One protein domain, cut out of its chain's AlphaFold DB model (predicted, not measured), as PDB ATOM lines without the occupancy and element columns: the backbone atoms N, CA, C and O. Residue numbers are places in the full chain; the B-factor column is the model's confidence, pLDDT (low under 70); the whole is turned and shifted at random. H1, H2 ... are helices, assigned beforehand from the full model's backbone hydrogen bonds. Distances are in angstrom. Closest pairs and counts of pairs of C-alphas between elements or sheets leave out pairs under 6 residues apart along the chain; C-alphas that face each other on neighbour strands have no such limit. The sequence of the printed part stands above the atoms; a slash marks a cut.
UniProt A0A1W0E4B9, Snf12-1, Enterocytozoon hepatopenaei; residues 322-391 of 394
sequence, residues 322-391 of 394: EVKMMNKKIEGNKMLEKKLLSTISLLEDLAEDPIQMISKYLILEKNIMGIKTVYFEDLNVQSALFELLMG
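AT A GLANCE: This is residues 322 to 391 of the 394 residues of the protein "Snf12-1" of Enterocytozoon hepatopenaei (UniProt A0A1W0E4B9). The printed part is an open zigzag of helices with no packed core. The long H1 and the shorter H2 meet at their ends in a V, and beyond the other end of H2 the short H3 and then H4 lead away from H1. The printed part has 70 residues with four named helices, in the order H1, H2, H3, H4, and no named strand; the class is all helix. The whole is extended, with a radius of gyration of the C-alphas of 21.7 A and spans of 71 by 35 by 13 A.

HOW THE PARTS SIT: H1, residues 322 to 352, touches H2, residues 354 to 369, only at the corner by their tight link, and only just, with 3 pairs of C-alphas within 8 A. The closest C-alphas are those of Leu 350 and Met 357, 5.5 A apart. Their lines stand at a steep tilt of 58 degrees, opposite ways. H2 is apart from H3, residues 374 to 377. H3 is close to but not clearly touching H4, residues 379 to 390; their closest C-alphas, those of Tyr 375 and Val 381, are 6.3 A apart. H4 is apart from H1 and H2. In H1, H2 and H4 every O i to N i+4 pair is within hydrogen-bond range; H3 is too short for such a pair.

IN THESE COORDINATES: H1 begins at C-alpha 322 (-25.480, 124.059, -63.796) and is 45.1 A long. H2 begins at C-alpha 354 (-34.771, 153.843, -29.098) and is 22.0 A long. H3 has four residues, and H4, 16.2 A long, ends at C-alpha 390 (-21.119, 137.477, 5.324).

THE WHOLE: The two C-alphas farthest apart, those of Glu 322 and Gly 391, are 72.7 A apart. The printed part has no cut, and the three links are tight. Residues 322 to 345, 351 to 356 and 359 to 391 stand free. The model's pLDDT is under 70 at residues 365 to 377 and at residue 391.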
ATOM      1  N   GLU A 322     -24.966 122.691 -63.799       83.56
ATOM      2  CA  GLU A 322     -25.480 124.059 -63.796       83.56
ATOM      3  C   GLU A 322     -26.664 124.251 -62.837       83.56
ATOM      4  O   GLU A 322     -26.652 125.179 -62.023       83.56
ATOM      5  N   VAL A 323     -27.636 123.329 -62.836       80.81
ATOM      6  CA  VAL A 323     -28.818 123.394 -61.955       80.81
ATOM      7  C   VAL A 323     -28.391 123.367 -60.486       80.81
ATOM      8  O   VAL A 323     -28.860 124.154 -59.659       80.81
ATOM      9  N   LYS A 324     -27.408 122.520 -60.158       81.25
ATOM     10  CA  LYS A 324     -26.843 122.421 -58.806       81.25
ATOM     11  C   LYS A 324     -26.161 123.720 -58.369       81.25
ATOM     12  O   LYS A 324     -26.269 124.105 -57.203       81.25
ATOM     13  N   MET A 325     -25.457 124.404 -59.273       87.19
ATOM     14  CA  MET A 325     -24.852 125.705 -58.971       87.19
ATOM     15  C   MET A 325     -25.908 126.793 -58.767       87.19
ATOM     16  O   MET A 325     -25.754 127.633 -57.878       87.19
ATOM     17  N   MET A 326     -26.985 126.772 -59.553       87.25
ATOM     18  CA  MET A 326     -28.061 127.753 -59.442       87.25
ATOM     19  C   MET A 326     -28.815 127.619 -58.112       87.25
ATOM     20  O   MET A 326     -29.019 128.623 -57.430       87.25
ATOM     21  N   ASN A 327     -29.086 126.390 -57.661       84.69
ATOM     22  CA  ASN A 327     -29.678 126.134 -56.342       84.69
ATOM     23  C   ASN A 327     -28.826 126.687 -55.192       84.69
ATOM     24  O   ASN A 327     -29.351 127.360 -54.307       84.69
ATOM     25  N   LYS A 328     -27.499 126.513 -55.242       90.25
ATOM     26  CA  LYS A 328     -26.593 127.099 -54.237       90.25
ATOM     27  C   LYS A 328     -26.659 128.629 -54.204       90.25
ATOM     28  O   LYS A 328     -26.609 129.220 -53.128       90.25
ATOM     29  N   LYS A 329     -26.772 129.282 -55.368       93.69
ATOM     30  CA  LYS A 329     -26.934 130.746 -55.442       93.69
ATOM     31  C   LYS A 329     -28.265 131.190 -54.829       93.69
ATOM     32  O   LYS A 329     -28.285 132.165 -54.082       93.69
ATOM     33  N   ILE A 330     -29.350 130.463 -55.099       88.50
ATOM     34  CA  ILE A 330     -30.676 130.736 -54.522       88.50
ATOM     35  C   ILE A 330     -30.639 130.618 -52.992       88.50
ATOM     36  O   ILE A 330     -31.113 131.514 -52.299       88.50
ATOM     37  N   GLU A 331     -30.040 129.556 -52.450       89.75
ATOM     38  CA  GLU A 331     -29.876 129.384 -50.999       89.75
ATOM     39  C   GLU A 331     -29.036 130.505 -50.374       89.75
ATOM     40  O   GLU A 331     -29.410 131.055 -49.335       89.75
ATOM     41  N   GLY A 332     -27.940 130.893 -51.035       92.62
ATOM     42  CA  GLY A 332     -27.113 132.024 -50.617       92.62
ATOM     43  C   GLY A 332     -27.905 133.333 -50.540       92.62
ATOM     44  O   GLY A 332     -27.824 134.045 -49.536       92.62
ATOM     45  N   ASN A 333     -28.729 133.617 -51.550       92.19
ATOM     46  CA  ASN A 333     -29.575 134.811 -51.581       92.19
ATOM     47  C   ASN A 333     -30.649 134.791 -50.483       92.19
ATOM     48  O   ASN A 333     -30.822 135.797 -49.802       92.19
ATOM     49  N   LYS A 334     -31.302 133.648 -50.233       89.25
ATOM     50  CA  LYS A 334     -32.278 133.501 -49.132       89.25
ATOM     51  C   LYS A 334     -31.651 133.750 -47.761       89.25
ATOM     52  O   LYS A 334     -32.264 134.355 -46.882       89.25
ATOM     53  N   MET A 335     -30.412 133.298 -47.555       91.25
ATOM     54  CA  MET A 335     -29.686 133.564 -46.313       91.25
ATOM     55  C   MET A 335     -29.384 135.059 -46.148       91.25
ATOM     56  O   MET A 335     -29.492 135.586 -45.037       91.25
ATOM     57  N   LEU A 336     -29.009 135.741 -47.235       94.62
ATOM     58  CA  LEU A 336     -28.762 137.181 -47.235       94.62
ATOM     59  C   LEU A 336     -30.047 137.969 -46.948       94.62
ATOM     60  O   LEU A 336     -30.041 138.846 -46.090       94.62
ATOM     61  N   GLU A 337     -31.148 137.610 -47.602       90.25
ATOM     62  CA  GLU A 337     -32.469 138.199 -47.382       90.25
ATOM     63  C   GLU A 337     -32.899 138.079 -45.915       90.25
ATOM     64  O   GLU A 337     -33.246 139.078 -45.290       90.25
ATOM     65  N   LYS A 338     -32.775 136.886 -45.314       93.50
ATOM     66  CA  LYS A 338     -33.093 136.673 -43.893       93.50
ATOM     67  C   LYS A 338     -32.267 137.571 -42.968       93.50
ATOM     68  O   LYS A 338     -32.792 138.074 -41.975       93.50
ATOM     69  N   LYS A 339     -30.980 137.777 -43.274       94.38
ATOM     70  CA  LYS A 339     -30.121 138.700 -42.513       94.38
ATOM     71  C   LYS A 339     -30.596 140.142 -42.658       94.38
ATOM     72  O   LYS A 339     -30.697 140.834 -41.655       94.38
ATOM     73  N   LEU A 340     -30.912 140.577 -43.877       95.00
ATOM     74  CA  LEU A 340     -31.406 141.929 -44.135       95.00
ATOM     75  C   LEU A 340     -32.740 142.187 -43.431       95.00
ATOM     76  O   LEU A 340     -32.863 143.205 -42.765       95.00
ATOM     77  N   LEU A 341     -33.693 141.253 -43.496       92.75
ATOM     78  CA  LEU A 341     -34.970 141.354 -42.784       92.75
ATOM     79  C   LEU A 341     -34.778 141.427 -41.266       92.75
ATOM     80  O   LEU A 341     -35.429 142.231 -40.607       92.75
ATOM     81  N   SER A 342     -33.849 140.643 -40.708       92.00
ATOM     82  CA  SER A 342     -33.494 140.746 -39.289       92.00
ATOM     83  C   SER A 342     -32.921 142.119 -38.940       92.00
ATOM     84  O   SER A 342     -33.246 142.652 -37.885       92.00
ATOM     85  N   THR A 343     -32.071 142.692 -39.794       94.94
ATOM     86  CA  THR A 343     -31.518 144.036 -39.583       94.94
ATOM     87  C   THR A 343     -32.593 145.111 -39.710       94.94
ATOM     88  O   THR A 343     -32.620 146.024 -38.895       94.94
ATOM     89  N   ILE A 344     -33.487 145.001 -40.696       94.50
ATOM     90  CA  ILE A 344     -34.615 145.923 -40.881       94.50
ATOM     91  C   ILE A 344     -35.512 145.895 -39.645       94.50
ATOM     92  O   ILE A 344     -35.744 146.946 -39.067       94.50
ATOM     93  N   SER A 345     -35.908 144.710 -39.176       94.38
ATOM     94  CA  SER A 345     -36.713 144.563 -37.958       94.38
ATOM     95  C   SER A 345     -36.029 145.175 -36.731       94.38
ATOM     96  O   SER A 345     -36.678 145.862 -35.954       94.38
ATOM     97  N   LEU A 346     -34.710 145.004 -36.573       90.81
ATOM     98  CA  LEU A 346     -33.967 145.654 -35.486       90.81
ATOM     99  C   LEU A 346     -33.966 147.186 -35.595       90.81
ATOM    100  O   LEU A 346     -33.995 147.870 -34.574       90.81
ATOM    101  N   LEU A 347     -33.882 147.727 -36.813       94.00
ATOM    102  CA  LEU A 347     -33.930 149.168 -37.059       94.00
ATOM    103  C   LEU A 347     -35.340 149.735 -36.860       94.00
ATOM    104  O   LEU A 347     -35.465 150.856 -36.379       94.00
ATOM    105  N   GLU A 348     -36.379 148.973 -37.202       95.38
ATOM    106  CA  GLU A 348     -37.779 149.315 -36.938       95.38
ATOM    107  C   GLU A 348     -38.052 149.358 -35.428       95.38
ATOM    108  O   GLU A 348     -38.529 150.380 -34.940       95.38
ATOM    109  N   ASP A 349     -37.632 148.333 -34.676       93.06
ATOM    110  CA  ASP A 349     -37.720 148.307 -33.206       93.06
ATOM    111  C   ASP A 349     -36.988 149.508 -32.572       93.06
ATOM    112  O   ASP A 349     -37.468 150.125 -31.620       93.06
ATOM    113  N   LEU A 350     -35.809 149.857 -33.104       94.25
ATOM    114  CA  LEU A 350     -35.029 151.015 -32.659       94.25
ATOM    115  C   LEU A 350     -35.731 152.343 -32.978       94.25
ATOM    116  O   LEU A 350     -35.613 153.294 -32.207       94.25
ATOM    117  N   ALA A 351     -36.418 152.430 -34.118       95.94
ATOM    118  CA  ALA A 351     -37.159 153.621 -34.517       95.94
ATOM    119  C   ALA A 351     -38.432 153.821 -33.677       95.94
ATOM    120  O   ALA A 351     -38.820 154.968 -33.449       95.94
ATOM    121  N   GLU A 352     -39.058 152.734 -33.211       97.19
ATOM    122  CA  GLU A 352     -40.257 152.768 -32.367       97.19
ATOM    123  C   GLU A 352     -39.940 153.147 -30.908       97.19
ATOM    124  O   GLU A 352     -40.542 154.085 -30.382       97.19
ATOM    125  N   ASP A 353     -38.961 152.488 -30.269       96.75
ATOM    126  CA  ASP A 353     -38.477 152.844 -28.925       96.75
ATOM    127  C   ASP A 353     -36.940 152.752 -28.822       96.75
ATOM    128  O   ASP A 353     -36.372 151.711 -28.450       96.75
ATOM    129  N   PRO A 354     -36.225 153.861 -29.088       95.81
ATOM    130  CA  PRO A 354     -34.771 153.843 -29.098       95.81
ATOM    131  C   PRO A 354     -34.164 153.605 -27.710       95.81
ATOM    132  O   PRO A 354     -33.096 153.000 -27.603       95.81
ATOM    133  N   ILE A 355     -34.820 154.049 -26.631       92.75
ATOM    134  CA  ILE A 355     -34.273 153.945 -25.269       92.75
ATOM    135  C   ILE A 355     -34.347 152.495 -24.792       92.75
ATOM    136  O   ILE A 355     -33.364 151.964 -24.254       92.75
ATOM    137  N   GLN A 356     -35.490 151.840 -25.005       93.19
ATOM    138  CA  GLN A 356     -35.667 150.443 -24.628       93.19
ATOM    139  C   GLN A 356     -34.775 149.524 -25.470       93.19
ATOM    140  O   GLN A 356     -34.141 148.621 -24.911       93.19
ATOM    141  N   MET A 357     -34.658 149.773 -26.780       91.44
ATOM    142  CA  MET A 357     -33.800 148.982 -27.667       91.44
ATOM    143  C   MET A 357     -32.324 149.097 -27.264       91.44
ATOM    144  O   MET A 357     -31.685 148.070 -27.039       91.44
ATOM    145  N   ILE A 358     -31.794 150.313 -27.074       90.69
ATOM    146  CA  ILE A 358     -30.398 150.518 -26.641       90.69
ATOM    147  C   ILE A 358     -30.145 149.845 -25.288       90.69
ATOM    148  O   ILE A 358     -29.122 149.184 -25.105       90.69
ATOM    149  N   SER A 359     -31.089 149.948 -24.349       89.00
ATOM    150  CA  SER A 359     -30.986 149.277 -23.047       89.00
ATOM    151  C   SER A 359     -30.924 147.753 -23.203       89.00
ATOM    152  O   SER A 359     -30.057 147.105 -22.615       89.00
ATOM    153  N   LYS A 360     -31.791 147.171 -24.041       87.88
ATOM    154  CA  LYS A 360     -31.802 145.736 -24.362       87.88
ATOM    155  C   LYS A 360     -30.508 145.300 -25.053       87.88
ATOM    156  O   LYS A 360     -29.963 144.258 -24.697       87.88
ATOM    157  N   TYR A 361     -29.999 146.094 -25.994       85.94
ATOM    158  CA  TYR A 361     -28.757 145.810 -26.708       85.94
ATOM    159  C   TYR A 361     -27.554 145.837 -25.764       85.94
ATOM    160  O   TYR A 361     -26.803 144.873 -25.722       85.94
ATOM    161  N   LEU A 362     -27.439 146.858 -24.907       82.69
ATOM    162  CA  LEU A 362     -26.387 146.940 -23.889       82.69
ATOM    163  C   LEU A 362     -26.428 145.759 -22.911       82.69
ATOM    164  O   LEU A 362     -25.379 145.295 -22.474       82.69
ATOM    165  N   ILE A 363     -27.616 145.264 -22.556       81.12
ATOM    166  CA  ILE A 363     -27.769 144.082 -21.693       81.12
ATOM    167  C   ILE A 363     -27.351 142.802 -22.435       81.12
ATOM    168  O   ILE A 363     -26.636 141.972 -21.872       81.12
ATOM    169  N   LEU A 364     -27.766 142.634 -23.694       77.31
ATOM    170  CA  LEU A 364     -27.428 141.463 -24.514       77.31
ATOM    171  C   LEU A 364     -25.938 141.415 -24.877       77.31
ATOM    172  O   LEU A 364     -25.315 140.364 -24.758       77.31
ATOM    173  N   GLU A 365     -25.345 142.543 -25.254       67.31
ATOM    174  CA  GLU A 365     -23.929 142.661 -25.609       67.31
ATOM    175  C   GLU A 365     -23.027 142.435 -24.381       67.31
ATOM    176  O   GLU A 365     -22.039 141.698 -24.452       67.31
ATOM    177  N   LYS A 366     -23.427 142.939 -23.202       59.19
ATOM    178  CA  LYS A 366     -22.743 142.642 -21.926       59.19
ATOM    179  C   LYS A 366     -22.859 141.174 -21.504       59.19
ATOM    180  O   LYS A 366     -21.927 140.653 -20.888       59.19
ATOM    181  N   ASN A 367     -23.945 140.489 -21.870       56.09
ATOM    182  CA  ASN A 367     -24.080 139.044 -21.671       56.09
ATOM    183  C   ASN A 367     -23.149 138.220 -22.577       56.09
ATOM    184  O   ASN A 367     -22.801 137.101 -22.211       56.09
ATOM    185  N   ILE A 368     -22.721 138.761 -23.724       59.72
ATOM    186  CA  ILE A 368     -21.848 138.062 -24.681       59.72
ATOM    187  C   ILE A 368     -20.362 138.315 -24.385       59.72
ATOM    188  O   ILE A 368     -19.550 137.418 -24.603       59.72
ATOM    189  N   MET A 369     -19.989 139.494 -23.866       57.00
ATOM    190  CA  MET A 369     -18.574 139.891 -23.792       57.00
ATOM    191  C   MET A 369     -17.925 139.926 -22.397       57.00
ATOM    192  O   MET A 369     -16.710 140.103 -22.346       57.00
ATOM    193  N   GLY A 370     -18.636 139.757 -21.267       54.75
ATOM    194  CA  GLY A 370     -17.946 140.024 -19.989       54.75
ATOM    195  C   GLY A 370     -18.469 139.524 -18.647       54.75
ATOM    196  O   GLY A 370     -17.819 139.848 -17.659       54.75
ATOM    197  N   ILE A 371     -19.573 138.771 -18.530       53.00
ATOM    198  CA  ILE A 371     -20.056 138.361 -17.184       53.00
ATOM    199  C   ILE A 371     -20.322 136.855 -17.034       53.00
ATOM    200  O   ILE A 371     -20.164 136.324 -15.937       53.00
ATOM    201  N   LYS A 372     -20.575 136.105 -18.114       51.94
ATOM    202  CA  LYS A 372     -20.561 134.632 -18.057       51.94
ATOM    203  C   LYS A 372     -19.148 134.083 -18.233       51.94
ATOM    204  O   LYS A 372     -18.846 133.382 -19.193       51.94
ATOM    205  N   THR A 373     -18.258 134.384 -17.292       58.31
ATOM    206  CA  THR A 373     -17.207 133.396 -17.033       58.31
ATOM    207  C   THR A 373     -17.901 132.205 -16.373       58.31
ATOM    208  O   THR A 373     -18.761 132.404 -15.519       58.31
ATOM    209  N   VAL A 374     -17.573 130.974 -16.775       59.97
ATOM    210  CA  VAL A 374     -18.137 129.730 -16.197       59.97
ATOM    211  C   VAL A 374     -18.099 129.750 -14.656       59.97
ATOM    212  O   VAL A 374     -18.963 129.188 -13.993       59.97
ATOM    213  N   TYR A 375     -17.157 130.502 -14.085       62.19
ATOM    214  CA  TYR A 375     -17.000 130.752 -12.657       62.19
ATOM    215  C   TYR A 375     -18.182 131.449 -11.969       62.19
ATOM    216  O   TYR A 375     -18.392 131.204 -10.792       62.19
ATOM    217  N   PHE A 376     -18.969 132.290 -12.650       61.50
ATOM    218  CA  PHE A 376     -20.147 132.916 -12.029       61.50
ATOM    219  C   PHE A 376     -21.368 131.993 -11.985       61.50
ATOM    220  O   PHE A 376     -22.294 132.276 -11.231       61.50
ATOM    221  N   GLU A 377     -21.384 130.905 -12.759       60.50
ATOM    222  CA  GLU A 377     -22.410 129.855 -12.668       60.50
ATOM    223  C   GLU A 377     -21.990 128.717 -11.720       60.50
ATOM    224  O   GLU A 377     -22.837 127.929 -11.301       60.50
ATOM    225  N   ASP A 378     -20.709 128.643 -11.334       75.38
ATOM    226  CA  ASP A 378     -20.222 127.666 -10.363       75.38
ATOM    227  C   ASP A 378     -20.746 128.005  -8.961       75.38
ATOM    228  O   ASP A 378     -20.368 129.000  -8.330       75.38
ATOM    229  N   LEU A 379     -21.631 127.138  -8.466       79.75
ATOM    230  CA  LEU A 379     -22.271 127.253  -7.158       79.75
ATOM    231  C   LEU A 379     -21.241 127.373  -6.021       79.75
ATOM    232  O   LEU A 379     -21.516 128.009  -5.001       79.75
ATOM    233  N   ASN A 380     -20.045 126.798  -6.198       83.44
ATOM    234  CA  ASN A 380     -18.969 126.864  -5.211       83.44
ATOM    235  C   ASN A 380     -18.338 128.254  -5.156       83.44
ATOM    236  O   ASN A 380     -18.045 128.752  -4.072       83.44
ATOM    237  N   VAL A 381     -18.166 128.905  -6.307       80.62
ATOM    238  CA  VAL A 381     -17.634 130.270  -6.379       80.62
ATOM    239  C   VAL A 381     -18.651 131.250  -5.807       80.62
ATOM    240  O   VAL A 381     -18.274 132.117  -5.022       80.62
ATOM    241  N   GLN A 382     -19.940 131.074  -6.117       78.94
ATOM    242  CA  GLN A 382     -21.009 131.869  -5.509       78.94
ATOM    243  C   GLN A 382     -21.041 131.699  -3.985       78.94
ATOM    244  O   GLN A 382     -21.101 132.696  -3.268       78.94
ATOM    245  N   SER A 383     -20.938 130.460  -3.490       83.38
ATOM    246  CA  SER A 383     -20.930 130.159  -2.051       83.38
ATOM    247  C   SER A 383     -19.703 130.738  -1.345       83.38
ATOM    248  O   SER A 383     -19.843 131.353  -0.292       83.38
ATOM    249  N   ALA A 384     -18.517 130.626  -1.950       82.81
ATOM    250  CA  ALA A 384     -17.284 131.196  -1.410       82.81
ATOM    251  C   ALA A 384     -17.326 132.732  -1.370       82.81
ATOM    252  O   ALA A 384     -16.878 133.337  -0.397       82.81
ATOM    253  N   LEU A 385     -17.903 133.378  -2.393       80.06
ATOM    254  CA  LEU A 385     -18.122 134.827  -2.388       80.06
ATOM    255  C   LEU A 385     -19.102 135.235  -1.280       80.06
ATOM    256  O   LEU A 385     -18.898 136.258  -0.628       80.06
ATOM    257  N   PHE A 386     -20.147 134.431  -1.064       79.88
ATOM    258  CA  PHE A 386     -21.155 134.666  -0.033       79.88
ATOM    259  C   PHE A 386     -20.576 134.515   1.380       79.88
ATOM    260  O   PHE A 386     -20.856 135.350   2.237       79.88
ATOM    261  N   GLU A 387     -19.723 133.514   1.620       85.44
ATOM    262  CA  GLU A 387     -18.974 133.371   2.879       85.44
ATOM    263  C   GLU A 387     -18.041 134.562   3.134       85.44
ATOM    264  O   GLU A 387     -17.962 135.060   4.258       85.44
ATOM    265  N   LEU A 388     -17.376 135.062   2.089       83.94
ATOM    266  CA  LEU A 388     -16.523 136.252   2.163       83.94
ATOM    267  C   LEU A 388     -17.320 137.519   2.514       83.94
ATOM    268  O   LEU A 388     -16.862 138.334   3.313       83.94
ATOM    269  N   LEU A 389     -18.518 137.669   1.942       77.31
ATOM    270  CA  LEU A 389     -19.417 138.809   2.153       77.31
ATOM    271  C   LEU A 389     -20.116 138.792   3.512       77.31
ATOM    272  O   LEU A 389     -20.313 139.848   4.109       77.31
ATOM    273  N   MET A 390     -20.477 137.610   4.013       79.44
ATOM    274  CA  MET A 390     -21.119 137.477   5.324       79.44
ATOM    275  C   MET A 390     -20.162 137.770   6.479       79.44
ATOM    276  O   MET A 390     -20.624 137.968   7.601       79.44
ATOM    277  N   GLY A 391     -18.860 137.868   6.186       63.34
ATOM    278  CA  GLY A 391     -17.813 138.117   7.155       63.34
ATOM    279  C   GLY A 391     -17.687 136.927   8.096       63.34
ATOM    280  O   GLY A 391     -18.631 136.543   8.786       63.34
TER     281      GLY A 391